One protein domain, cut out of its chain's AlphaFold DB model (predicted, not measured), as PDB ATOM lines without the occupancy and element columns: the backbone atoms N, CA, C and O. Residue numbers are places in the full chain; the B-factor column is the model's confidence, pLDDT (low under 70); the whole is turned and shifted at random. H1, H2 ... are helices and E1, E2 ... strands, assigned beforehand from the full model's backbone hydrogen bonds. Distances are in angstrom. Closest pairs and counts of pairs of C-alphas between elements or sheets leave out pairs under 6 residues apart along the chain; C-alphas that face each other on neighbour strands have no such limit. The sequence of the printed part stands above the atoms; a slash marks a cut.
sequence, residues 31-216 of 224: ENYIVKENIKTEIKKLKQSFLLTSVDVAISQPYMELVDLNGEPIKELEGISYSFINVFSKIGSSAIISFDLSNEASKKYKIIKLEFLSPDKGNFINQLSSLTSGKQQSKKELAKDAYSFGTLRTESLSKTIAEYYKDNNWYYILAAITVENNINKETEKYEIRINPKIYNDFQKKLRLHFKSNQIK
ATOM      1  N   GLU A  31     192.973 194.014 242.283       88.50
ATOM      2  CA  GLU A  31     193.256 193.011 243.314       88.50
ATOM      3  C   GLU A  31     194.419 192.068 242.965       88.50
ATOM      4  O   GLU A  31     194.997 191.437 243.854       88.50
ATOM      5  N   ASN A  32     194.812 191.972 241.691       88.38
ATOM      6  CA  ASN A  32     195.980 191.183 241.290       88.38
ATOM      7  C   ASN A  32     197.282 191.731 241.879       88.38
ATOM      8  O   ASN A  32     198.237 190.972 242.041       88.38
ATOM      9  N   TYR A  33     197.308 193.017 242.236       90.75
ATOM     10  CA  TYR A  33     198.465 193.646 242.857       90.75
ATOM     11  C   TYR A  33     198.418 193.639 244.383       90.75
ATOM     12  O   TYR A  33     199.354 194.137 245.001       90.75
ATOM     13  N   ILE A  34     197.390 193.058 245.003       92.56
ATOM     14  CA  ILE A  34     197.371 192.851 246.453       92.56
ATOM     15  C   ILE A  34     198.364 191.740 246.801       92.56
ATOM     16  O   ILE A  34     198.371 190.674 246.187       92.56
ATOM     17  N   VAL A  35     199.191 191.981 247.816       93.19
ATOM     18  CA  VAL A  35     200.129 191.005 248.369       93.19
ATOM     19  C   VAL A  35     199.354 189.835 248.965       93.19
ATOM     20  O   VAL A  35     198.659 189.987 249.969       93.19
ATOM     21  N   LYS A  36     199.519 188.651 248.370       89.12
ATOM     22  CA  LYS A  36     198.845 187.420 248.818       89.12
ATOM     23  C   LYS A  36     199.734 186.547 249.701       89.12
ATOM     24  O   LYS A  36     199.224 185.747 250.483       89.12
ATOM     25  N   GLU A  37     201.058 186.674 249.599       88.75
ATOM     26  CA  GLU A  37     201.970 185.812 250.346       88.75
ATOM     27  C   GLU A  37     202.096 186.252 251.811       88.75
ATOM     28  O   GLU A  37     202.438 187.395 252.123       88.75
ATOM     29  N   ASN A  38     201.911 185.304 252.734       84.44
ATOM     30  CA  ASN A  38     202.191 185.509 254.152       84.44
ATOM     31  C   ASN A  38     203.572 184.948 254.518       84.44
ATOM     32  O   ASN A  38     203.706 183.836 255.032       84.44
ATOM     33  N   ILE A  39     204.616 185.716 254.215       87.44
ATOM     34  CA  ILE A  39     206.005 185.308 254.440       87.44
ATOM     35  C   ILE A  39     206.432 185.688 255.858       87.44
ATOM     36  O   ILE A  39     206.438 186.861 256.236       87.44
ATOM     37  N   LYS A  40     206.846 184.698 256.653       88.00
ATOM     38  CA  LYS A  40     207.394 184.944 257.989       88.00
ATOM     39  C   LYS A  40     208.803 185.527 257.873       88.00
ATOM     40  O   LYS A  40     209.760 184.802 257.630       88.00
ATOM     41  N   THR A  41     208.932 186.829 258.108       89.50
ATOM     42  CA  THR A  41     210.230 187.510 258.009       89.50
ATOM     43  C   THR A  41     211.143 187.223 259.205       89.50
ATOM     44  O   THR A  41     210.684 187.280 260.333       89.50
ATOM     45  N   GLU A  42     212.435 186.983 259.038       89.44
ATOM     46  CA  GLU A  42     213.415 186.868 260.133       89.44
ATOM     47  C   GLU A  42     214.555 187.884 259.973       89.44
ATOM     48  O   GLU A  42     214.642 188.576 258.957       89.44
ATOM     49  N   ILE A  43     215.396 188.027 261.005       89.44
ATOM     50  CA  ILE A  43     216.510 188.984 261.019       89.44
ATOM     51  C   ILE A  43     217.830 188.228 261.079       89.44
ATOM     52  O   ILE A  43     218.120 187.561 262.072       89.44
ATOM     53  N   LYS A  44     218.683 188.448 260.078       89.94
ATOM     54  CA  LYS A  44     220.096 188.060 260.124       89.94
ATOM     55  C   LYS A  44     220.952 189.289 260.413       89.94
ATOM     56  O   LYS A  44     220.947 190.237 259.629       89.94
ATOM     57  N   LYS A  45     221.698 189.286 261.523       85.50
ATOM     58  CA  LYS A  45     222.641 190.363 261.877       85.50
ATOM     59  C   LYS A  45     224.060 190.014 261.438       85.50
ATOM     60  O   LYS A  45     224.515 188.900 261.674       85.50
ATOM     61  N   LEU A  46     224.774 190.984 260.870       83.38
ATOM     62  CA  LEU A  46     226.173 190.850 260.461       83.38
ATOM     63  C   LEU A  46     226.978 192.107 260.826       83.38
ATOM     64  O   LEU A  46     226.419 193.193 260.974       83.38
ATOM     65  N   LYS A  47     228.305 191.961 260.933       80.94
ATOM     66  CA  LYS A  47     229.259 193.082 260.930       80.94
ATOM     67  C   LYS A  47     229.874 193.205 259.541       80.94
ATOM     68  O   LYS A  47     230.355 192.207 259.003       80.94
ATOM     69  N   GLN A  48     229.882 194.404 258.970       72.12
ATOM     70  CA  GLN A  48     230.375 194.642 257.613       72.12
ATOM     71  C   GLN A  48     231.270 195.876 257.553       72.12
ATOM     72  O   GLN A  48     231.014 196.864 258.225       72.12
ATOM     73  N   SER A  49     232.317 195.838 256.728       65.62
ATOM     74  CA  SER A  49     233.081 197.043 256.399       65.62
ATOM     75  C   SER A  49     232.343 197.826 255.313       65.62
ATOM     76  O   SER A  49     232.129 197.307 254.217       65.62
ATOM     77  N   PHE A  50     231.943 199.056 255.616       59.97
ATOM     78  CA  PHE A  50     231.347 200.005 254.684       59.97
ATOM     79  C   PHE A  50     232.181 201.287 254.697       59.97
ATOM     80  O   PHE A  50     232.385 201.881 255.758       59.97
ATOM     81  N   LEU A  51     232.700 201.696 253.532       59.44
ATOM     82  CA  LEU A  51     233.569 202.876 253.390       59.44
ATOM     83  C   LEU A  51     234.703 202.912 254.439       59.44
ATOM     84  O   LEU A  51     234.898 203.919 255.112       59.44
ATOM     85  N   LEU A  52     235.424 201.793 254.607       57.44
ATOM     86  CA  LEU A  52     236.534 201.630 255.568       57.44
ATOM     87  C   LEU A  52     236.131 201.690 257.058       57.44
ATOM     88  O   LEU A  52     236.998 201.709 257.929       57.44
ATOM     89  N   THR A  53     234.832 201.662 257.377       61.81
ATOM     90  CA  THR A  53     234.321 201.608 258.757       61.81
ATOM     91  C   THR A  53     233.502 200.344 258.998       61.81
ATOM     92  O   THR A  53     232.712 199.939 258.151       61.81
ATOM     93  N   SER A  54     233.677 199.700 260.155       71.69
ATOM     94  CA  SER A  54     232.839 198.559 260.544       71.69
ATOM     95  C   SER A  54     231.458 199.058 260.979       71.69
ATOM     96  O   SER A  54     231.351 199.852 261.917       71.69
ATOM     97  N   VAL A  55     230.416 198.607 260.286       77.06
ATOM     98  CA  VAL A  55     229.007 198.919 260.534       77.06
ATOM     99  C   VAL A  55     228.244 197.638 260.856       77.06
ATOM    100  O   VAL A  55     228.527 196.566 260.314       77.06
ATOM    101  N   ASP A  56     227.264 197.750 261.747       82.69
ATOM    102  CA  ASP A  56     226.307 196.672 261.972       82.69
ATOM    103  C   ASP A  56     225.269 196.723 260.846       82.69
ATOM    104  O   ASP A  56     224.771 197.796 260.499       82.69
ATOM    105  N   VAL A  57     224.914 195.571 260.286       86.38
ATOM    106  CA  VAL A  57     223.833 195.455 259.302       86.38
ATOM    107  C   VAL A  57     222.840 194.392 259.743       86.38
ATOM    108  O   VAL A  57     223.210 193.386 260.356       86.38
ATOM    109  N   ALA A  58     221.571 194.617 259.432       90.00
ATOM    110  CA  ALA A  58     220.527 193.615 259.559       90.00
ATOM    111  C   ALA A  58     219.896 193.366 258.194       90.00
ATOM    112  O   ALA A  58     219.654 194.318 257.456       90.00
ATOM    113  N   ILE A  59     219.619 192.103 257.887       92.31
ATOM    114  CA  ILE A  59     219.078 191.648 256.605       92.31
ATOM    115  C   ILE A  59     217.766 190.905 256.862       92.31
ATOM    116  O   ILE A  59     217.699 190.087 257.787       92.31
ATOM    117  N   SER A  60     216.742 191.182 256.054       94.00
ATOM    118  CA  SER A  60     215.475 190.452 256.068       94.00
ATOM    119  C   SER A  60     215.645 189.062 255.459       94.00
ATOM    120  O   SER A  60     216.208 188.927 254.373       94.00
ATOM    121  N   GLN A  61     215.100 188.042 256.113       92.19
ATOM    122  CA  GLN A  61     214.988 186.689 255.564       92.19
ATOM    123  C   GLN A  61     213.518 186.253 255.489       92.19
ATOM    124  O   GLN A  61     212.736 186.753 256.290       92.19
ATOM    125  N   PRO A  62     213.127 185.330 254.593       93.50
ATOM    126  CA  PRO A  62     213.955 184.722 253.550       93.50
ATOM    127  C   PRO A  62     214.360 185.731 252.463       93.50
ATOM    128  O   PRO A  62     213.805 186.824 252.368       93.50
ATOM    129  N   TYR A  63     215.367 185.361 251.672       94.31
ATOM    130  CA  TYR A  63     215.665 186.059 250.422       94.31
ATOM    131  C   TYR A  63     214.592 185.682 249.404       94.31
ATOM    132  O   TYR A  63     214.250 184.507 249.296       94.31
ATOM    133  N   MET A  64     214.087 186.661 248.667       96.25
ATOM    134  CA  MET A  64     212.952 186.488 247.768       96.25
ATOM    135  C   MET A  64     213.418 186.362 246.327       96.25
ATOM    136  O   MET A  64     214.243 187.153 245.879       96.25
ATOM    137  N   GLU A  65     212.897 185.389 245.594       95.38
ATOM    138  CA  GLU A  65     213.157 185.270 244.157       95.38
ATOM    139  C   GLU A  65     212.464 186.390 243.372       95.38
ATOM    140  O   GLU A  65     211.515 187.018 243.856       95.38
ATOM    141  N   LEU A  66     212.981 186.670 242.175       96.81
ATOM    142  CA  LEU A  66     212.380 187.646 241.275       96.81
ATOM    143  C   LEU A  66     211.248 187.009 240.477       96.81
ATOM    144  O   LEU A  66     211.420 185.972 239.837       96.81
ATOM    145  N   VAL A  67     210.107 187.684 240.495       96.56
ATOM    146  CA  VAL A  67     208.929 187.339 239.707       96.56
ATOM    147  C   VAL A  67     208.460 188.575 238.947       96.56
ATOM    148  O   VAL A  67     208.725 189.706 239.375       96.56
ATOM    149  N   ASP A  68     207.788 188.356 237.822       95.94
ATOM    150  CA  ASP A  68     207.222 189.414 236.992       95.94
ATOM    151  C   ASP A  68     206.045 190.127 237.692       95.94
ATOM    152  O   ASP A  68     205.711 189.866 238.855       95.94
ATOM    153  N   LEU A  69     205.390 191.053 236.989       92.94
ATOM    154  CA  LEU A  69     204.236 191.781 237.529       92.94
ATOM    155  C   LEU A  69     203.037 190.869 237.855       92.94
ATOM    156  O   LEU A  69     202.236 191.209 238.729       92.94
ATOM    157  N   ASN A  70     202.929 189.710 237.203       91.81
ATOM    158  CA  ASN A  70     201.863 188.730 237.416       91.81
ATOM    159  C   ASN A  70     202.194 187.750 238.551       91.81
ATOM    160  O   ASN A  70     201.292 187.144 239.131       91.81
ATOM    161  N   GLY A  71     203.464 187.663 238.948       92.94
ATOM    162  CA  GLY A  71     203.949 186.735 239.963       92.94
ATOM    163  C   GLY A  71     204.597 185.480 239.413       92.94
ATOM    164  O   GLY A  71     204.882 184.572 240.192       92.94
ATOM    165  N   GLU A  72     204.850 185.435 238.112       95.81
ATOM    166  CA  GLU A  72     205.497 184.309 237.465       95.81
ATOM    167  C   GLU A  72     207.027 184.441 237.558       95.81
ATOM    168  O   GLU A  72     207.565 185.545 237.411       95.81
ATOM    169  N   PRO A  73     207.767 183.346 237.801       96.19
ATOM    170  CA  PRO A  73     209.225 183.381 237.828       96.19
ATOM    171  C   PRO A  73     209.823 183.870 236.504       96.19
ATOM    172  O   PRO A  73     209.481 183.367 235.432       96.19
ATOM    173  N   ILE A  74     210.789 184.787 236.580       96.25
ATOM    174  CA  ILE A  74     211.539 185.252 235.406       96.25
ATOM    175  C   ILE A  74     212.740 184.328 235.209       96.25
ATOM    176  O   ILE A  74     213.758 184.461 235.892       96.25
ATOM    177  N   LYS A  75     212.620 183.366 234.290       94.31
ATOM    178  CA  LYS A  75     213.608 182.288 234.096       94.31
ATOM    179  C   LYS A  75     215.007 182.809 233.769       94.31
ATOM    180  O   LYS A  75     215.996 182.260 234.244       94.31
ATOM    181  N   GLU A  76     215.105 183.883 232.995       93.94
ATOM    182  CA  GLU A  76     216.370 184.522 232.622       93.94
ATOM    183  C   GLU A  76     217.133 185.055 233.843       93.94
ATOM    184  O   GLU A  76     218.363 185.127 233.833       93.94
ATOM    185  N   LEU A  77     216.406 185.388 234.912       95.44
ATOM    186  CA  LEU A  77     216.936 185.940 236.155       95.44
ATOM    187  C   LEU A  77     217.040 184.893 237.274       95.44
ATOM    188  O   LEU A  77     217.189 185.250 238.447       95.44
ATOM    189  N   GLU A  78     216.995 183.603 236.935       95.94
ATOM    190  CA  GLU A  78     217.211 182.524 237.896       95.94
ATOM    191  C   GLU A  78     218.550 182.702 238.637       95.94
ATOM    192  O   GLU A  78     219.595 183.024 238.060       95.94
ATOM    193  N   GLY A  79     218.520 182.501 239.957       95.44
ATOM    194  CA  GLY A  79     219.675 182.711 240.828       95.44
ATOM    195  C   GLY A  79     219.854 184.155 241.302       95.44
ATOM    196  O   GLY A  79     220.772 184.411 242.086       95.44
ATOM    197  N   ILE A  80     218.985 185.086 240.900       96.88
ATOM    198  CA  ILE A  80     218.897 186.432 241.477       96.88
ATOM    199  C   ILE A  80     217.776 186.466 242.518       96.88
ATOM    200  O   ILE A  80     216.664 186.001 242.289       96.88
ATOM    201  N   SER A  81     218.062 187.042 243.681       97.00
ATOM    202  CA  SER A  81     217.072 187.230 244.746       97.00
ATOM    203  C   SER A  81     217.222 188.588 245.404       97.00
ATOM    204  O   SER A  81     218.328 189.117 245.430       97.00
ATOM    205  N   TYR A  82     216.154 189.127 245.983       96.06
ATOM    206  CA  TYR A  82     216.201 190.373 246.736       96.06
ATOM    207  C   TYR A  82     216.019 190.175 248.244       96.06
ATOM    208  O   TYR A  82     215.431 189.202 248.720       96.06
ATOM    209  N   SER A  83     216.534 191.132 249.009       95.00
ATOM    210  CA  SER A  83     216.294 191.280 250.443       95.00
ATOM    211  C   SER A  83     216.323 192.753 250.839       95.00
ATOM    212  O   SER A  83     216.886 193.595 250.134       95.00
ATOM    213  N   PHE A  84     215.735 193.074 251.986       92.31
ATOM    214  CA  PHE A  84     215.854 194.388 252.597       92.31
ATOM    215  C   PHE A  84     216.983 194.399 253.626       92.31
ATOM    216  O   PHE A  84     217.098 193.493 254.454       92.31
ATOM    217  N   ILE A  85     217.801 195.450 253.608       89.75
ATOM    218  CA  ILE A  85     218.927 195.632 254.525       89.75
ATOM    219  C   ILE A  85     218.794 196.973 255.240       89.75
ATOM    220  O   ILE A  85     218.562 198.007 254.616       89.75
ATOM    221  N   ASN A  86     219.003 196.960 256.553       87.62
ATOM    222  CA  ASN A  86     219.210 198.158 257.357       87.62
ATOM    223  C   ASN A  86     220.678 198.239 257.786       87.62
ATOM    224  O   ASN A  86     221.196 197.318 258.419       87.62
ATOM    225  N   VAL A  87     221.330 199.361 257.479       83.75
ATOM    226  CA  VAL A  87     222.720 199.638 257.870       83.75
ATOM    227  C   VAL A  87     222.753 200.612 259.041       83.75
ATOM    228  O   VAL A  87     222.243 201.731 258.943       83.75
ATOM    229  N   PHE A  88     223.391 200.210 260.137       80.38
ATOM    230  CA  PHE A  88     223.549 200.995 261.357       80.38
ATOM    231  C   PHE A  88     224.967 201.573 261.422       80.38
ATOM    232  O   PHE A  88     225.927 200.877 261.757       80.38
ATOM    233  N   SER A  89     225.105 202.864 261.113       73.19
ATOM    234  CA  SER A  89     226.385 203.570 261.183       73.19
ATOM    235  C   SER A  89     226.310 204.829 262.046       73.19
ATOM    236  O   SER A  89     225.245 205.408 262.272       73.19
ATOM    237  N   LYS A  90     227.476 205.288 262.521       67.06
ATOM    238  CA  LYS A  90     227.612 206.579 263.214       67.06
ATOM    239  C   LYS A  90     227.240 207.753 262.305       67.06
ATOM    240  O   LYS A  90     226.639 208.709 262.783       67.06
ATOM    241  N   ILE A  91     227.562 207.660 261.013       63.47
ATOM    242  CA  ILE A  91     227.301 208.716 260.020       63.47
ATOM    243  C   ILE A  91     225.851 208.737 259.517       63.47
ATOM    244  O   ILE A  91     225.451 209.680 258.841       63.47
ATOM    245  N   GLY A  92     225.041 207.730 259.860       67.69
ATOM    246  CA  GLY A  92     223.638 207.672 259.469       67.69
ATOM    247  C   GLY A  92     223.070 206.258 259.425       67.69
ATOM    248  O   GLY A  92     223.771 205.267 259.629       67.69
ATOM    249  N   SER A  93     221.773 206.192 259.153       74.12
ATOM    250  CA  SER A  93     221.048 204.970 258.825       74.12
ATOM    251  C   SER A  93     220.719 204.948 257.336       74.12
ATOM    252  O   SER A  93     220.427 205.991 256.745       74.12
ATOM    253  N   SER A  94     220.772 203.766 256.727       78.44
ATOM    254  CA  SER A  94     220.319 203.550 255.348       78.44
ATOM    255  C   SER A  94     219.457 202.304 255.292       78.44
ATOM    256  O   SER A  94     219.821 201.281 255.877       78.44
ATOM    257  N   ALA A  95     218.329 202.407 254.597       83.12
ATOM    258  CA  ALA A  95     217.530 201.258 254.210       83.12
ATOM    259  C   ALA A  95     217.762 200.978 252.725       83.12
ATOM    260  O   ALA A  95     217.856 201.899 251.910       83.12
ATOM    261  N   ILE A  96     217.936 199.699 252.421       87.06
ATOM    262  CA  ILE A  96     218.504 199.215 251.170       87.06
ATOM    263  C   ILE A  96     217.657 198.047 250.678       87.06
ATOM    264  O   ILE A  96     217.268 197.190 251.468       87.06
ATOM    265  N   ILE A  97     217.432 197.992 249.375       90.75
ATOM    266  CA  ILE A  97     217.022 196.795 248.651       90.75
ATOM    267  C   ILE A  97     218.292 196.223 248.019       90.75
ATOM    268  O   ILE A  97     218.951 196.885 247.213       90.75
ATOM    269  N   SER A  98     218.684 195.028 248.445       92.69
ATOM    270  CA  SER A  98     219.843 194.310 247.915       92.69
ATOM    271  C   SER A  98     219.374 193.212 246.990       92.69
ATOM    272  O   SER A  98     218.505 192.436 247.379       92.69
ATOM    273  N   PHE A  99     219.981 193.123 245.813       94.88
ATOM    274  CA  PHE A  99     219.850 191.987 244.916       94.88
ATOM    275  C   PHE A  99     221.115 191.139 244.988       94.88
ATOM    276  O   PHE A  99     222.191 191.587 244.596       94.88
ATOM    277  N   ASP A 100     220.974 189.924 245.493       95.44
ATOM    278  CA  ASP A 100     222.032 188.941 245.674       95.44
ATOM    279  C   ASP A 100     221.977 187.914 244.536       95.44
ATOM    280  O   ASP A 100     220.930 187.313 244.282       95.44
ATOM    281  N   LEU A 101     223.112 187.721 243.861       96.56
ATOM    282  CA  LEU A 101     223.261 186.845 242.701       96.56
ATOM    283  C   LEU A 101     224.029 185.577 243.092       96.56
ATOM    284  O   LEU A 101     225.082 185.650 243.733       96.56
ATOM    285  N   SER A 102     223.538 184.415 242.657       96.44
ATOM    286  CA  SER A 102     224.265 183.144 242.723       96.44
ATOM    287  C   SER A 102     225.610 183.223 241.992       96.44
ATOM    288  O   SER A 102     225.855 184.127 241.191       96.44
ATOM    289  N   ASN A 103     226.490 182.246 242.219       94.44
ATOM    290  CA  ASN A 103     227.755 182.146 241.486       94.44
ATOM    291  C   ASN A 103     227.565 182.179 239.959       94.44
ATOM    292  O   ASN A 103     228.367 182.785 239.243       94.44
ATOM    293  N   GLU A 104     226.524 181.518 239.461       94.75
ATOM    294  CA  GLU A 104     226.180 181.415 238.046       94.75
ATOM    295  C   GLU A 104     225.622 182.741 237.531       94.75
ATOM    296  O   GLU A 104     226.108 183.255 236.519       94.75
ATOM    297  N   ALA A 105     224.667 183.336 238.252       95.44
ATOM    298  CA  ALA A 105     224.074 184.618 237.888       95.44
ATOM    299  C   ALA A 105     225.121 185.744 237.902       95.44
ATOM    300  O   ALA A 105     225.191 186.523 236.957       95.44
ATOM    301  N   SER A 106     226.015 185.781 238.896       94.56
ATOM    302  CA  SER A 106     227.104 186.767 238.987       94.56
ATOM    303  C   SER A 106     228.093 186.702 237.823       94.56
ATOM    304  O   SER A 106     228.702 187.708 237.464       94.56
ATOM    305  N   LYS A 107     228.292 185.525 237.213       94.00
ATOM    306  CA  LYS A 107     229.119 185.417 235.999       94.00
ATOM    307  C   LYS A 107     228.412 186.046 234.801       94.00
ATOM    308  O   LYS A 107     229.073 186.686 233.988       94.00
ATOM    309  N   LYS A 108     227.091 185.887 234.710       94.31
ATOM    310  CA  LYS A 108     226.281 186.325 233.568       94.31
ATOM    311  C   LYS A 108     225.903 187.799 233.629       94.31
ATOM    312  O   LYS A 108     225.935 188.459 232.597       94.31
ATOM    313  N   TYR A 109     225.588 188.317 234.810       93.62
ATOM    314  CA  TYR A 109     224.844 189.563 234.944       93.62
ATOM    315  C   TYR A 109     225.447 190.533 235.958       93.62
ATOM    316  O   TYR A 109     226.117 190.141 236.917       93.62
ATOM    317  N   LYS A 110     225.144 191.815 235.758       92.75
ATOM    318  CA  LYS A 110     225.231 192.872 236.767       92.75
ATOM    319  C   LYS A 110     223.927 193.665 236.790       92.75
ATOM    320  O   LYS A 110     223.354 193.932 235.737       92.75
ATOM    321  N   ILE A 111     223.467 194.071 237.970       91.94
ATOM    322  CA  ILE A 111     222.259 194.899 238.098       91.94
ATOM    323  C   ILE A 111     222.690 196.354 238.206       91.94
ATOM    324  O   ILE A 111     223.446 196.721 239.106       91.94
ATOM    325  N   ILE A 112     222.229 197.184 237.274       89.75
ATOM    326  CA  ILE A 112     222.701 198.567 237.142       89.75
ATOM    327  C   ILE A 112     221.663 199.601 237.565       89.75
ATOM    328  O   ILE A 112     222.042 200.708 237.947       89.75
ATOM    329  N   LYS A 113     220.371 199.262 237.554       88.56
ATOM    330  CA  LYS A 113     219.297 200.204 237.889       88.56
ATOM    331  C   LYS A 113     218.141 199.501 238.589       88.56
ATOM    332  O   LYS A 113     217.844 198.359 238.252       88.56
ATOM    333  N   LEU A 114     217.496 200.215 239.511       89.06
ATOM    334  CA  LEU A 114     216.199 199.887 240.099       89.06
ATOM    335  C   LEU A 114     215.296 201.123 240.003       89.06
ATOM    336  O   LEU A 114     215.636 202.172 240.549       89.06
ATOM    337  N   GLU A 115     214.156 200.986 239.338       87.38
ATOM    338  CA  GLU A 115     213.137 202.026 239.155       87.38
ATOM    339  C   GLU A 115     211.815 201.562 239.767       87.38
ATOM    340  O   GLU A 115     211.441 200.410 239.581       87.38
ATOM    341  N   PHE A 116     211.090 202.431 240.464       85.62
ATOM    342  CA  PHE A 116     209.719 202.172 240.904       85.62
ATOM    343  C   PHE A 116     208.750 202.716 239.863       85.62
ATOM    344  O   PHE A 116     208.886 203.849 239.419       85.62
ATOM    345  N   LEU A 117     207.788 201.903 239.440       83.06
ATOM    346  CA  LEU A 117     206.906 202.203 238.312       83.06
ATOM    347  C   LEU A 117     205.607 202.886 238.758       83.06
ATOM    348  O   LEU A 117     205.112 203.765 238.060       83.06
ATOM    349  N   SER A 118     205.069 202.523 239.922       73.69
ATOM    350  CA  SER A 118     203.808 203.051 240.461       73.69
ATOM    351  C   SER A 118     203.776 202.863 241.974       73.69
ATOM    352  O   SER A 118     204.224 201.800 242.383       73.69
ATOM    353  N   PRO A 119     203.275 203.817 242.787       67.94
ATOM    354  CA  PRO A 119     202.744 205.126 242.388       67.94
ATOM    355  C   PRO A 119     203.847 206.162 242.106       67.94
ATOM    356  O   PRO A 119     203.563 207.283 241.706       67.94
ATOM    357  N   ASP A 120     205.108 205.768 242.267       65.88
ATOM    358  CA  ASP A 120     206.300 206.618 242.205       65.88
ATOM    359  C   ASP A 120     206.747 207.027 240.777       65.88
ATOM    360  O   ASP A 120     207.758 207.705 240.609       65.88
ATOM    361  N   LYS A 121     206.002 206.629 239.735       65.75
ATOM    362  CA  LYS A 121     206.125 207.071 238.323       65.75
ATOM    363  C   LYS A 121     207.549 207.130 237.744       65.75
ATOM    364  O   LYS A 121     207.932 208.110 237.109       65.75
ATOM    365  N   GLY A 122     208.346 206.085 237.926       55.44
ATOM    366  CA  GLY A 122     209.714 206.017 237.401       55.44
ATOM    367  C   GLY A 122     210.771 206.651 238.308       55.44
ATOM    368  O   GLY A 122     211.933 206.743 237.901       55.44
ATOM    369  N   ASN A 123     210.419 207.058 239.535       66.62
ATOM    370  CA  ASN A 123     211.411 207.408 240.547       66.62
ATOM    371  C   ASN A 123     212.341 206.213 240.777       66.62
ATOM    372  O   ASN A 123     211.907 205.074 240.940       66.62
ATOM    373  N   PHE A 124     213.643 206.468 240.786       59.06
ATOM    374  CA  PHE A 124     214.646 205.429 240.970       59.06
ATOM    375  C   PHE A 124     215.408 205.642 242.268       59.06
ATOM    376  O   PHE A 124     215.654 206.768 242.708       59.06
ATOM    377  N   ILE A 125     215.813 204.534 242.877       66.62
ATOM    378  CA  ILE A 125     216.656 204.564 244.061       66.62
ATOM    379  C   ILE A 125     218.113 204.506 243.607       66.62
ATOM    380  O   ILE A 125     218.512 203.625 242.847       66.62
ATOM    381  N   ASN A 126     218.926 205.445 244.091       62.16
ATOM    382  CA  ASN A 126     220.352 205.480 243.781       62.16
ATOM    383  C   ASN A 126     221.091 204.254 244.348       62.16
ATOM    384  O   ASN A 126     220.761 203.720 245.410       62.16
ATOM    385  N   GLN A 127     222.145 203.828 243.651       63.47
ATOM    386  CA  GLN A 127     223.068 202.820 244.170       63.47
ATOM    387  C   GLN A 127     223.793 203.350 245.413       63.47
ATOM    388  O   GLN A 127     224.260 204.490 245.426       63.47
ATOM    389  N   LEU A 128     223.939 202.512 246.443       63.19
ATOM    390  CA  LEU A 128     224.601 202.907 247.695       63.19
ATOM    391  C   LEU A 128     226.100 202.580 247.760       63.19
ATOM    392  O   LEU A 128     226.764 203.047 248.684       63.19
ATOM    393  N   SER A 129     226.674 201.821 246.814       56.12
ATOM    394  CA  SER A 129     228.115 201.506 246.838       56.12
ATOM    395  C   SER A 129     228.839 201.571 245.485       56.12
ATOM    396  O   SER A 129     228.616 200.739 244.616       56.12
ATOM    397  N   SER A 130     229.858 202.436 245.444       50.22
ATOM    398  CA  SER A 130     230.989 202.557 244.503       50.22
ATOM    399  C   SER A 130     230.806 203.321 243.182       50.22
ATOM    400  O   SER A 130     229.995 202.979 242.324       50.22
ATOM    401  N   LEU A 131     231.740 204.272 243.027       42.78
ATOM    402  CA  LEU A 131     232.051 205.234 241.964       42.78
ATOM    403  C   LEU A 131     232.312 204.659 240.550       42.78
ATOM    404  O   LEU A 131     232.767 205.401 239.685       42.78
ATOM    405  N   THR A 132     232.039 203.377 240.283       42.44
ATOM    406  CA  THR A 132     232.213 202.785 238.936       42.44
ATOM    407  C   THR A 132     231.248 201.649 238.568       42.44
ATOM    408  O   THR A 132     231.023 201.445 237.379       42.44
ATOM    409  N   SER A 133     230.690 200.872 239.516       50.94
ATOM    410  CA  SER A 133     229.903 199.667 239.149       50.94
ATOM    411  C   SER A 133     228.837 199.166 240.134       50.94
ATOM    412  O   SER A 133     228.192 198.165 239.827       50.94
ATOM    413  N   GLY A 134     228.635 199.778 241.306       67.12
ATOM    414  CA  GLY A 134     227.536 199.357 242.195       67.12
ATOM    415  C   GLY A 134     227.740 198.056 242.991       67.12
ATOM    416  O   GLY A 134     226.928 197.744 243.861       67.12
ATOM    417  N   LYS A 135     228.791 197.276 242.693       80.62
ATOM    418  CA  LYS A 135     228.939 195.867 243.105       80.62
ATOM    419  C   LYS A 135     229.526 195.673 244.510       80.62
ATOM    420  O   LYS A 135     230.541 196.276 244.854       80.62
ATOM    421  N   GLN A 136     228.950 194.745 245.272       84.56
ATOM    422  CA  GLN A 136     229.394 194.300 246.599       84.56
ATOM    423  C   GLN A 136     229.543 192.773 246.663       84.56
ATOM    424  O   GLN A 136     229.046 192.058 245.798       84.56
ATOM    425  N   GLN A 137     230.193 192.261 247.713       86.88
ATOM    426  CA  GLN A 137     230.196 190.826 248.010       86.88
ATOM    427  C   GLN A 137     228.913 190.435 248.752       86.88
ATOM    428  O   GLN A 137     228.617 190.998 249.812       86.88
ATOM    429  N   SER A 138     228.207 189.432 248.230       87.75
ATOM    430  CA  SER A 138     226.979 188.904 248.823       87.75
ATOM    431  C   SER A 138     227.212 188.283 250.206       87.75
ATOM    432  O   SER A 138     228.304 187.809 250.542       87.75
ATOM    433  N   LYS A 139     226.163 188.313 251.036       85.19
ATOM    434  CA  LYS A 139     226.103 187.665 252.361       85.19
ATOM    435  C   LYS A 139     225.071 186.538 252.434       85.19
ATOM    436  O   LYS A 139     224.894 185.928 253.500       85.19
ATOM    437  N   LYS A 140     224.391 186.276 251.318       88.75
ATOM    438  CA  LYS A 140     223.555 185.099 251.119       88.75
ATOM    439  C   LYS A 140     224.472 183.903 250.849       88.75
ATOM    440  O   LYS A 140     225.480 184.021 250.158       88.75
ATOM    441  N   GLU A 141     224.158 182.761 251.449       86.81
ATOM    442  CA  GLU A 141     224.898 181.525 251.189       86.81
ATOM    443  C   GLU A 141     224.764 181.138 249.708       86.81
ATOM    444  O   GLU A 141     223.708 181.356 249.113       86.81
ATOM    445  N   LEU A 142     225.835 180.606 249.109       87.06
ATOM    446  CA  LEU A 142     225.917 180.244 247.681       87.06
ATOM    447  C   LEU A 142     225.776 181.417 246.685       87.06
ATOM    448  O   LEU A 142     225.804 181.204 245.472       87.06
ATOM    449  N   ALA A 143     225.681 182.653 247.176       91.94
ATOM    450  CA  ALA A 143     225.687 183.863 246.366       91.94
ATOM    451  C   ALA A 143     227.048 184.563 246.425       91.94
ATOM    452  O   ALA A 143     227.766 184.504 247.427       91.94
ATOM    453  N   LYS A 144     227.413 185.219 245.322       91.88
ATOM    454  CA  LYS A 144     228.739 185.813 245.130       91.88
ATOM    455  C   LYS A 144     228.688 187.327 245.166       91.88
ATOM    456  O   LYS A 144     229.296 187.938 246.046       91.88
ATOM    457  N   ASP A 145     227.969 187.918 244.219       92.88
ATOM    458  CA  ASP A 145     227.876 189.366 244.068       92.88
ATOM    459  C   ASP A 145     226.517 189.872 244.571       92.88
ATOM    460  O   ASP A 145     225.508 189.172 244.493       92.88
ATOM    461  N   ALA A 146     226.493 191.098 245.089       91.62
ATOM    462  CA  ALA A 146     225.278 191.800 245.480       91.62
ATOM    463  C   ALA A 146     225.267 193.237 244.944       91.62
ATOM    464  O   ALA A 146     226.308 193.896 244.887       91.62
ATOM    465  N   TYR A 147     224.083 193.728 244.588       91.62
ATOM    466  CA  TYR A 147     223.853 195.084 244.089       91.62
ATOM    467  C   TYR A 147     222.821 195.771 244.975       91.62
ATOM    468  O   TYR A 147     221.682 195.325 245.090       91.62
ATOM    469  N   SER A 148     223.243 196.840 245.647       87.94
ATOM    470  CA  SER A 148     222.464 197.505 246.692       87.94
ATOM    471  C   SER A 148     221.959 198.870 246.246       87.94
ATOM    472  O   SER A 148     222.747 199.774 245.953       87.94
ATOM    473  N   PHE A 149     220.644 199.035 246.303       86.06
ATOM    474  CA  PHE A 149     219.936 200.270 245.999       86.06
ATOM    475  C   PHE A 149     219.313 200.795 247.278       86.06
ATOM    476  O   PHE A 149     218.602 200.074 247.973       86.06
ATOM    477  N   GLY A 150     219.576 202.044 247.630       77.81
ATOM    478  CA  GLY A 150     218.943 202.627 248.801       77.81
ATOM    479  C   GLY A 150     219.116 204.128 248.873       77.81
ATOM    480  O   GLY A 150     219.706 204.781 248.015       77.81
ATOM    481  N   THR A 151     218.578 204.683 249.942       66.81
ATOM    482  CA  THR A 151     218.610 206.114 250.206       66.81
ATOM    483  C   THR A 151     219.363 206.360 251.505       66.81
ATOM    484  O   THR A 151     219.152 205.682 252.517       66.81
ATOM    485  N   LEU A 152     220.297 207.310 251.464       61.47
ATOM    486  CA  LEU A 152     220.910 207.834 252.675       61.47
ATOM    487  C   LEU A 152     219.817 208.596 253.432       61.47
ATOM    488  O   LEU A 152     219.223 209.507 252.867       61.47
ATOM    489  N   ARG A 153     219.617 208.273 254.717       64.88
ATOM    490  CA  ARG A 153     218.505 208.741 255.573       64.88
ATOM    491  C   ARG A 153     217.195 208.013 255.262       64.88
ATOM    492  O   ARG A 153     216.460 208.343 254.345       64.88
ATOM    493  N   THR A 154     216.900 207.037 256.113       61.19
ATOM    494  CA  THR A 154     215.832 206.038 255.974       61.19
ATOM    495  C   THR A 154     214.417 206.568 255.708       61.19
ATOM    496  O   THR A 154     213.613 205.850 255.118       61.19
ATOM    497  N   GLU A 155     214.076 207.774 256.165       67.00
ATOM    498  CA  GLU A 155     212.689 208.257 256.150       67.00
ATOM    499  C   GLU A 155     212.043 208.249 254.759       67.00
ATOM    500  O   GLU A 155     210.851 207.979 254.667       67.00
ATOM    501  N   SER A 156     212.799 208.502 253.689       73.38
ATOM    502  CA  SER A 156     212.270 208.517 252.317       73.38
ATOM    503  C   SER A 156     211.788 207.139 251.861       73.38
ATOM    504  O   SER A 156     210.652 207.027 251.423       73.38
ATOM    505  N   LEU A 157     212.582 206.075 252.037       77.00
ATOM    506  CA  LEU A 157     212.170 204.727 251.617       77.00
ATOM    507  C   LEU A 157     210.978 204.209 252.430       77.00
ATOM    508  O   LEU A 157     210.094 203.562 251.883       77.00
ATOM    509  N   SER A 158     210.938 204.491 253.732       80.62
ATOM    510  CA  SER A 158     209.806 204.082 254.570       80.62
ATOM    511  C   SER A 158     208.511 204.794 254.171       80.62
ATOM    512  O   SER A 158     207.471 204.146 254.097       80.62
ATOM    513  N   LYS A 159     208.585 206.094 253.842       81.81
ATOM    514  CA  LYS A 159     207.452 206.857 253.293       81.81
ATOM    515  C   LYS A 159     206.979 206.265 251.969       81.81
ATOM    516  O   LYS A 159     205.810 205.930 251.871       81.81
ATOM    517  N   THR A 160     207.896 206.039 251.029       80.88
ATOM    518  CA  THR A 160     207.591 205.374 249.757       80.88
ATOM    519  C   THR A 160     206.896 204.033 249.978       80.88
ATOM    520  O   THR A 160     205.856 203.779 249.394       80.88
ATOM    521  N   ILE A 161     207.423 203.173 250.854       87.44
ATOM    522  CA  ILE A 161     206.823 201.859 251.119       87.44
ATOM    523  C   ILE A 161     205.422 201.985 251.736       87.44
ATOM    524  O   ILE A 161     204.554 201.176 251.419       87.44
ATOM    525  N   ALA A 162     205.186 202.983 252.591       88.00
ATOM    526  CA  ALA A 162     203.875 203.214 253.194       88.00
ATOM    527  C   ALA A 162     202.799 203.578 252.156       88.00
ATOM    528  O   ALA A 162     201.637 203.246 252.367       88.00
ATOM    529  N   GLU A 163     203.170 204.186 251.024       87.75
ATOM    530  CA  GLU A 163     202.228 204.508 249.938       87.75
ATOM    531  C   GLU A 163     201.632 203.259 249.270       87.75
ATOM    532  O   GLU A 163     200.571 203.338 248.661       87.75
ATOM    533  N   TYR A 164     202.260 202.091 249.437       91.25
ATOM    534  CA  TYR A 164     201.751 200.805 248.951       91.25
ATOM    535  C   TYR A 164     200.827 200.103 249.950       91.25
ATOM    536  O   TYR A 164     200.446 198.954 249.732       91.25
ATOM    537  N   TYR A 165     200.468 200.753 251.057       91.62
ATOM    538  CA  TYR A 165     199.439 200.268 251.967       91.62
ATOM    539  C   TYR A 165     198.192 201.137 251.845       91.62
ATOM    540  O   TYR A 165     198.230 202.339 252.110       91.62
ATOM    541  N   LYS A 166     197.077 200.526 251.450       90.62
ATOM    542  CA  LYS A 166     195.808 201.229 251.260       90.62
ATOM    543  C   LYS A 166     194.639 200.300 251.548       90.62
ATOM    544  O   LYS A 166     194.698 199.120 251.220       90.62
ATOM    545  N   ASP A 167     193.587 200.826 252.170       90.50
ATOM    546  CA  ASP A 167     192.351 200.084 252.454       90.50
ATOM    547  C   ASP A 167     192.611 198.738 253.160       90.50
ATOM    548  O   ASP A 167     192.053 197.706 252.800       90.50
ATOM    549  N   ASN A 168     193.514 198.752 254.151       90.56
ATOM    550  CA  ASN A 168     193.991 197.591 254.918       90.56
ATOM    551  C   ASN A 168     194.683 196.488 254.098       90.56
ATOM    552  O   ASN A 168     194.893 195.380 254.593       90.56
ATOM    553  N   ASN A 169     195.076 196.792 252.864       93.31
ATOM    554  CA  ASN A 169     195.781 195.883 251.977       93.31
ATOM    555  C   ASN A 169     197.185 196.405 251.673       93.31
ATOM    556  O   ASN A 169     197.404 197.596 251.447       93.31
ATOM    557  N   TRP A 170     198.144 195.482 251.635       94.31
ATOM    558  CA  TRP A 170     199.446 195.737 251.032       94.31
ATOM    559  C   TRP A 170     199.352 195.476 249.537       94.31
ATOM    560  O   TRP A 170     198.900 194.408 249.137       94.31
ATOM    561  N   TYR A 171     199.830 196.412 248.732       94.31
ATOM    562  CA  TYR A 171     199.986 196.264 247.292       94.31
ATOM    563  C   TYR A 171     201.455 196.007 246.964       94.31
ATOM    564  O   TYR A 171     202.334 196.487 247.674       94.31
ATOM    565  N   TYR A 172     201.762 195.237 245.922       94.62
ATOM    566  CA  TYR A 172     203.150 195.060 245.507       94.62
ATOM    567  C   TYR A 172     203.747 196.379 245.017       94.62
ATOM    568  O   TYR A 172     203.091 197.171 244.342       94.62
ATOM    569  N   ILE A 173     205.039 196.559 245.284       92.44
ATOM    570  CA  ILE A 173     205.836 197.570 244.602       92.44
ATOM    571  C   ILE A 173     206.080 197.079 243.185       92.44
ATOM    572  O   ILE A 173     206.801 196.095 243.000       92.44
ATOM    573  N   LEU A 174     205.505 197.759 242.196       92.31
ATOM    574  CA  LEU A 174     205.852 197.510 240.801       92.31
ATOM    575  C   LEU A 174     207.146 198.252 240.507       92.31
ATOM    576  O   LEU A 174     207.232 199.469 240.678       92.31
ATOM    577  N   ALA A 175     208.164 197.513 240.100       92.00
ATOM    578  CA  ALA A 175     209.489 198.038 239.857       92.00
ATOM    579  C   ALA A 175     210.039 197.503 238.540       92.00
ATOM    580  O   ALA A 175     209.523 196.553 237.962       92.00
ATOM    581  N   ALA A 176     211.124 198.100 238.077       92.88
ATOM    582  CA  ALA A 176     211.927 197.534 237.020       92.88
ATOM    583  C   ALA A 176     213.392 197.518 237.421       92.88
ATOM    584  O   ALA A 176     213.917 198.496 237.960       92.88
ATOM    585  N   ILE A 177     214.058 196.410 237.117       93.88
ATOM    586  CA  ILE A 177     215.509 196.324 237.192       93.88
ATOM    587  C   ILE A 177     216.097 196.352 235.791       93.88
ATOM    588  O   ILE A 177     215.576 195.736 234.864       93.88
ATOM    589  N   THR A 178     217.205 197.069 235.636       93.81
ATOM    590  CA  THR A 178     218.023 196.976 234.427       93.81
ATOM    591  C   THR A 178     219.219 196.091 234.722       93.81
ATOM    592  O   THR A 178     219.985 196.352 235.658       93.81
ATOM    593  N   VAL A 179     219.370 195.056 233.908       94.31
ATOM    594  CA  VAL A 179     220.436 194.067 233.997       94.31
ATOM    595  C   VAL A 179     221.339 194.232 232.783       94.31
ATOM    596  O   VAL A 179     220.854 194.326 231.663       94.31
ATOM    597  N   GLU A 180     222.651 194.283 232.992       94.44
ATOM    598  CA  GLU A 180     223.629 194.205 231.905       94.44
ATOM    599  C   GLU A 180     224.254 192.810 231.891       94.44
ATOM    600  O   GLU A 180     224.687 192.294 232.927       94.44
ATOM    601  N   ASN A 181     224.335 192.213 230.708       94.06
ATOM    602  CA  ASN A 181     225.060 190.978 230.479       94.06
ATOM    603  C   ASN A 181     226.575 191.245 230.463       94.06
ATOM    604  O   ASN A 181     227.099 192.072 229.715       94.06
ATOM    605  N   ASN A 182     227.316 190.511 231.288       92.44
ATOM    606  CA  ASN A 182     228.749 190.712 231.467       92.44
ATOM    607  C   ASN A 182     229.582 190.326 230.235       92.44
ATOM    608  O   ASN A 182     230.704 190.826 230.114       92.44
ATOM    609  N   ILE A 183     229.067 189.463 229.353       90.88
ATOM    610  CA  ILE A 183     229.755 188.944 228.165       90.88
ATOM    611  C   ILE A 183     229.581 189.904 226.987       90.88
ATOM    612  O   ILE A 183     230.572 190.424 226.481       90.88
ATOM    613  N   ASN A 184     228.338 190.154 226.566       94.00
ATOM    614  CA  ASN A 184     228.047 190.932 225.355       94.00
ATOM    615  C   ASN A 184     227.740 192.418 225.625       94.00
ATOM    616  O   ASN A 184     227.659 193.193 224.679       94.00
ATOM    617  N   LYS A 185     227.633 192.827 226.900       93.81
ATOM    618  CA  LYS A 185     227.334 194.202 227.350       93.81
ATOM    619  C   LYS A 185     225.947 194.718 226.975       93.81
ATOM    620  O   LYS A 185     225.682 195.907 227.144       93.81
ATOM    621  N   GLU A 186     225.056 193.846 226.519       95.50
ATOM    622  CA  GLU A 186     223.665 194.207 226.275       95.50
ATOM    623  C   GLU A 186     222.946 194.456 227.601       95.50
ATOM    624  O   GLU A 186     223.174 193.764 228.598       95.50
ATOM    625  N   THR A 187     222.083 195.470 227.603       95.12
ATOM    626  CA  THR A 187     221.245 195.819 228.748       95.12
ATOM    627  C   THR A 187     219.802 195.472 228.460       95.12
ATOM    628  O   THR A 187     219.269 195.873 227.428       95.12
ATOM    629  N   GLU A 188     219.153 194.829 229.417       95.94
ATOM    630  CA  GLU A 188     217.743 194.479 229.341       95.94
ATOM    631  C   GLU A 188     217.011 194.958 230.594       95.94
ATOM    632  O   GLU A 188     217.578 195.022 231.692       95.94
ATOM    633  N   LYS A 189     215.754 195.361 230.415       95.25
ATOM    634  CA  LYS A 189     214.891 195.867 231.480       95.25
ATOM    635  C   LYS A 189     213.824 194.825 231.780       95.25
ATOM    636  O   LYS A 189     213.077 194.447 230.887       95.25
ATOM    637  N   TYR A 190     213.739 194.424 233.042       96.25
ATOM    638  CA  TYR A 190     212.757 193.465 233.531       96.25
ATOM    639  C   TYR A 190     211.838 194.148 234.531       96.25
ATOM    640  O   TYR A 190     212.315 194.747 235.499       96.25
ATOM    641  N   GLU A 191     210.535 194.053 234.299       95.25
ATOM    642  CA  GLU A 191     209.521 194.494 235.249       95.25
ATOM    643  C   GLU A 191     209.296 193.401 236.290       95.25
ATOM    644  O   GLU A 191     209.119 192.229 235.960       95.25
ATOM    645  N   ILE A 192     209.347 193.788 237.558       95.88
ATOM    646  CA  ILE A 192     209.268 192.892 238.705       95.88
ATOM    647  C   ILE A 192     208.280 193.444 239.722       95.88
ATOM    648  O   ILE A 192     208.064 194.656 239.809       95.88
ATOM    649  N   ARG A 193     207.744 192.563 240.563       94.56
ATOM    650  CA  ARG A 193     207.005 192.979 241.757       94.56
ATOM    651  C   ARG A 193     207.809 192.678 243.023       94.56
ATOM    652  O   ARG A 193     208.358 191.592 243.194       94.56
ATOM    653  N   ILE A 194     207.883 193.644 243.931       94.81
ATOM    654  CA  ILE A 194     208.543 193.519 245.236       94.81
ATOM    655  C   ILE A 194     207.458 193.519 246.312       94.81
ATOM    656  O   ILE A 194     206.516 194.302 246.240       94.81
ATOM    657  N   ASN A 195     207.575 192.654 247.319       95.31
ATOM    658  CA  ASN A 195     206.621 192.578 248.424       95.31
ATOM    659  C   ASN A 195     207.007 193.583 249.539       95.31
ATOM    660  O   ASN A 195     207.935 193.305 250.310       95.31
ATOM    661  N   PRO A 196     206.321 194.741 249.669       92.56
ATOM    662  CA  PRO A 196     206.654 195.754 250.678       92.56
ATOM    663  C   PRO A 196     206.350 195.318 252.110       92.56
ATOM    664  O   PRO A 196     206.999 195.791 253.048       92.56
ATOM    665  N   LYS A 197     205.401 194.394 252.301       93.81
ATOM    666  CA  LYS A 197     205.028 193.895 253.629       93.81
ATOM    667  C   LYS A 197     206.227 193.265 254.338       93.81
ATOM    668  O   LYS A 197     206.381 193.448 255.543       93.81
ATOM    669  N   ILE A 198     207.125 192.612 253.593       94.50
ATOM    670  CA  ILE A 198     208.374 192.050 254.132       94.50
ATOM    671  C   ILE A 198     209.222 193.139 254.798       94.50
ATOM    672  O   ILE A 198     209.734 192.922 255.894       94.50
ATOM    673  N   TYR A 199     209.358 194.317 254.179       92.00
ATOM    674  CA  TYR A 199     210.094 195.423 254.791       92.00
ATOM    675  C   TYR A 199     209.407 195.912 256.066       92.00
ATOM    676  O   TYR A 199     210.076 196.122 257.078       92.00
ATOM    677  N   ASN A 200     208.083 196.067 256.044       92.44
ATOM    678  CA  ASN A 200     207.330 196.506 257.214       92.44
ATOM    679  C   ASN A 200     207.490 195.540 258.401       92.44
ATOM    680  O   ASN A 200     207.844 195.953 259.510       92.44
ATOM    681  N   ASP A 201     207.313 194.243 258.149       92.88
ATOM    682  CA  ASP A 201     207.461 193.188 259.153       92.88
ATOM    683  C   ASP A 201     208.907 193.085 259.647       92.88
ATOM    684  O   ASP A 201     209.155 192.918 260.847       92.88
ATOM    685  N   PHE A 202     209.878 193.265 258.748       92.44
ATOM    686  CA  PHE A 202     211.288 193.384 259.094       92.44
ATOM    687  C   PHE A 202     211.534 194.547 260.068       92.44
ATOM    688  O   PHE A 202     212.149 194.332 261.114       92.44
ATOM    689  N   GLN A 203     211.007 195.752 259.803       89.12
ATOM    690  CA  GLN A 203     211.156 196.900 260.711       89.12
ATOM    691  C   GLN A 203     210.513 196.647 262.084       89.12
ATOM    692  O   GLN A 203     211.124 196.950 263.115       89.12
ATOM    693  N   LYS A 204     209.315 196.045 262.126       89.56
ATOM    694  CA  LYS A 204     208.644 195.667 263.384       89.56
ATOM    695  C   LYS A 204     209.510 194.714 264.204       89.56
ATOM    696  O   LYS A 204     209.771 194.965 265.385       89.56
ATOM    697  N   LYS A 205     210.029 193.658 263.573       89.31
ATOM    698  CA  LYS A 205     210.909 192.689 264.240       89.31
ATOM    699  C   LYS A 205     212.206 193.329 264.710       89.31
ATOM    700  O   LYS A 205     212.646 193.032 265.818       89.31
ATOM    701  N   LEU A 206     212.802 194.227 263.923       87.69
ATOM    702  CA  LEU A 206     214.031 194.917 264.320       87.69
ATOM    703  C   LEU A 206     213.815 195.731 265.592       87.69
ATOM    704  O   LEU A 206     214.658 195.709 266.488       87.69
ATOM    705  N   ARG A 207     212.672 196.413 265.695       85.19
ATOM    706  CA  ARG A 207     212.325 197.230 266.860       85.19
ATOM    707  C   ARG A 207     212.095 196.408 268.124       85.19
ATOM    708  O   ARG A 207     212.459 196.860 269.207       85.19
ATOM    709  N   LEU A 208     211.537 195.206 267.988       84.25
ATOM    710  CA  LEU A 208     211.412 194.256 269.096       84.25
ATOM    711  C   LEU A 208     212.770 193.673 269.496       84.25
ATOM    712  O   LEU A 208     213.079 193.576 270.682       84.25
ATOM    713  N   HIS A 209     213.579 193.300 268.503       81.62
ATOM    714  CA  HIS A 209     214.840 192.603 268.720       81.62
ATOM    715  C   HIS A 209     215.928 193.511 269.300       81.62
ATOM    716  O   HIS A 209     216.704 193.052 270.137       81.62
ATOM    717  N   PHE A 210     215.983 194.800 268.930       75.00
ATOM    718  CA  PHE A 210     216.879 195.728 269.614       75.00
ATOM    719  C   PHE A 210     216.216 197.006 270.132       75.00
ATOM    720  O   PHE A 210     215.670 197.829 269.403       75.00
ATOM    721  N   LYS A 211     216.388 197.226 271.438       67.62
ATOM    722  CA  LYS A 211     215.946 198.419 272.172       67.62
ATOM    723  C   LYS A 211     216.964 199.568 272.072       67.62
ATOM    724  O   LYS A 211     217.249 200.231 273.065       67.62
ATOM    725  N   SER A 212     217.567 199.784 270.899       68.19
ATOM    726  CA  SER A 212     218.599 200.816 270.710       68.19
ATOM    727  C   SER A 212     218.024 202.103 270.104       68.19
ATOM    728  O   SER A 212     217.095 202.080 269.295       68.19
ATOM    729  N   ASN A 213     218.619 203.253 270.441       64.38
ATOM    730  CA  ASN A 213     218.241 204.538 269.840       64.38
ATOM    731  C   ASN A 213     218.545 204.613 268.331       64.38
ATOM    732  O   ASN A 213     217.968 205.449 267.641       64.38
ATOM    733  N   GLN A 214     219.416 203.747 267.800       66.44
ATOM    734  CA  GLN A 214     219.713 203.711 266.365       66.44
ATOM    735  C   GLN A 214     218.548 203.137 265.551       66.44
ATOM    736  O   GLN A 214     218.311 203.597 264.441       66.44
ATOM    737  N   ILE A 215     217.771 202.203 266.109       68.50
ATOM    738  CA  ILE A 215     216.614 201.607 265.415       68.50
ATOM    739  C   ILE A 215     215.425 202.553 265.365       68.50
ATOM    740  O   ILE A 215     214.667 202.525 264.405       68.50
ATOM    741  N   LYS A 216     215.304 203.470 266.330       70.00
ATOM    742  CA  LYS A 216     214.298 204.542 266.269       70.00
ATOM    743  C   LYS A 216     214.447 205.428 265.020       70.00
ATOM    744  O   LYS A 216     213.476 206.069 264.646       70.00
TER     745      LYS A 216
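What this domain is: This is residues 31 to 216 of the 224 residues of an uncharacterized protein of Borreliella burgdorferi 118a (UniProt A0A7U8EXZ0). A long, curled sheet of six strands has a smaller sheet partly face to face with it, the strands crossed, as a sandwich; helices H3 and H2 cover one face of the larger sheet. H1 makes the corner where the chain turns from E4 of the larger sheet to E5 of the smaller. The printed part has 186 residues, with nine named strands and three named helices in the order E1 E2 E3 E4 H1 E5 E6 E7 H2 E8 E9 H3. The antiparallel sheets run E1 E2 E3 E4 E7 E6 and E5 E8 E9; the class is mixed. The whole is compact and rounded, with a radius of gyration of the C-alphas of 15.8 A and spans of 48 by 45 by 28 A.

How they stand to each other: E1 (residues 42 to 50), E2 (53 to 61), E3 (80 to 89) and E4 (92 to 102) form a meander, each strand the antiparallel neighbour of the one before. N 44 and O 59 are 3.0 A apart, N 58 and O 86 2.9 A, and N 85 and O 96 2.8 A, within hydrogen-bond range. H1 (103 to 108) stands up from this sheet at 58 degrees and only grazes the sheet that E5 (109 to 118) begins. E6 (135 to 137) and E7 (143 to 152) form a hairpin, with N 136 and O 146 2.8 A apart; E7 pairs with E4, N 97 and O 149 2.8 A apart. H2 (155 to 162) is on this sheet at a height of 10.1 A. E8 (173 to 181) pairs with E5, N 115 and O 176 2.9 A apart, and with E9 (187 to 194), N 175 and O 192 2.9 A apart. The sandwich's strands stand at 79 degrees; the closest C-alphas of E5 and E7, Ile 111 and Tyr 147, are 6.2 A apart. H3 (196 to 209) lies over E2 and E3 at a height of 8.1 A, on the same face as H2, in two layers, helices on one face of a sheet. In H1, H2 and H3 every O i to N i+4 pair is within hydrogen-bond range.

Where its parts are: E1 begins at C-alpha 42 (213.415, 186.868, 260.133) and bends by 60 degrees at residue 47. E3 is 27.2 A long, E4 29.7 A and E5 25.6 A. H3, 20.1 A long, ends at C-alpha 209 (214.840, 192.603, 268.720).

The domain as a whole: The C-alphas farthest apart, of Asn 184 and Lys 211, are 48.9 A apart. The printed part has no cut. The links E2 to E3 and E5 to E6 are long. Residues under pLDDT 70 include 119 to 134.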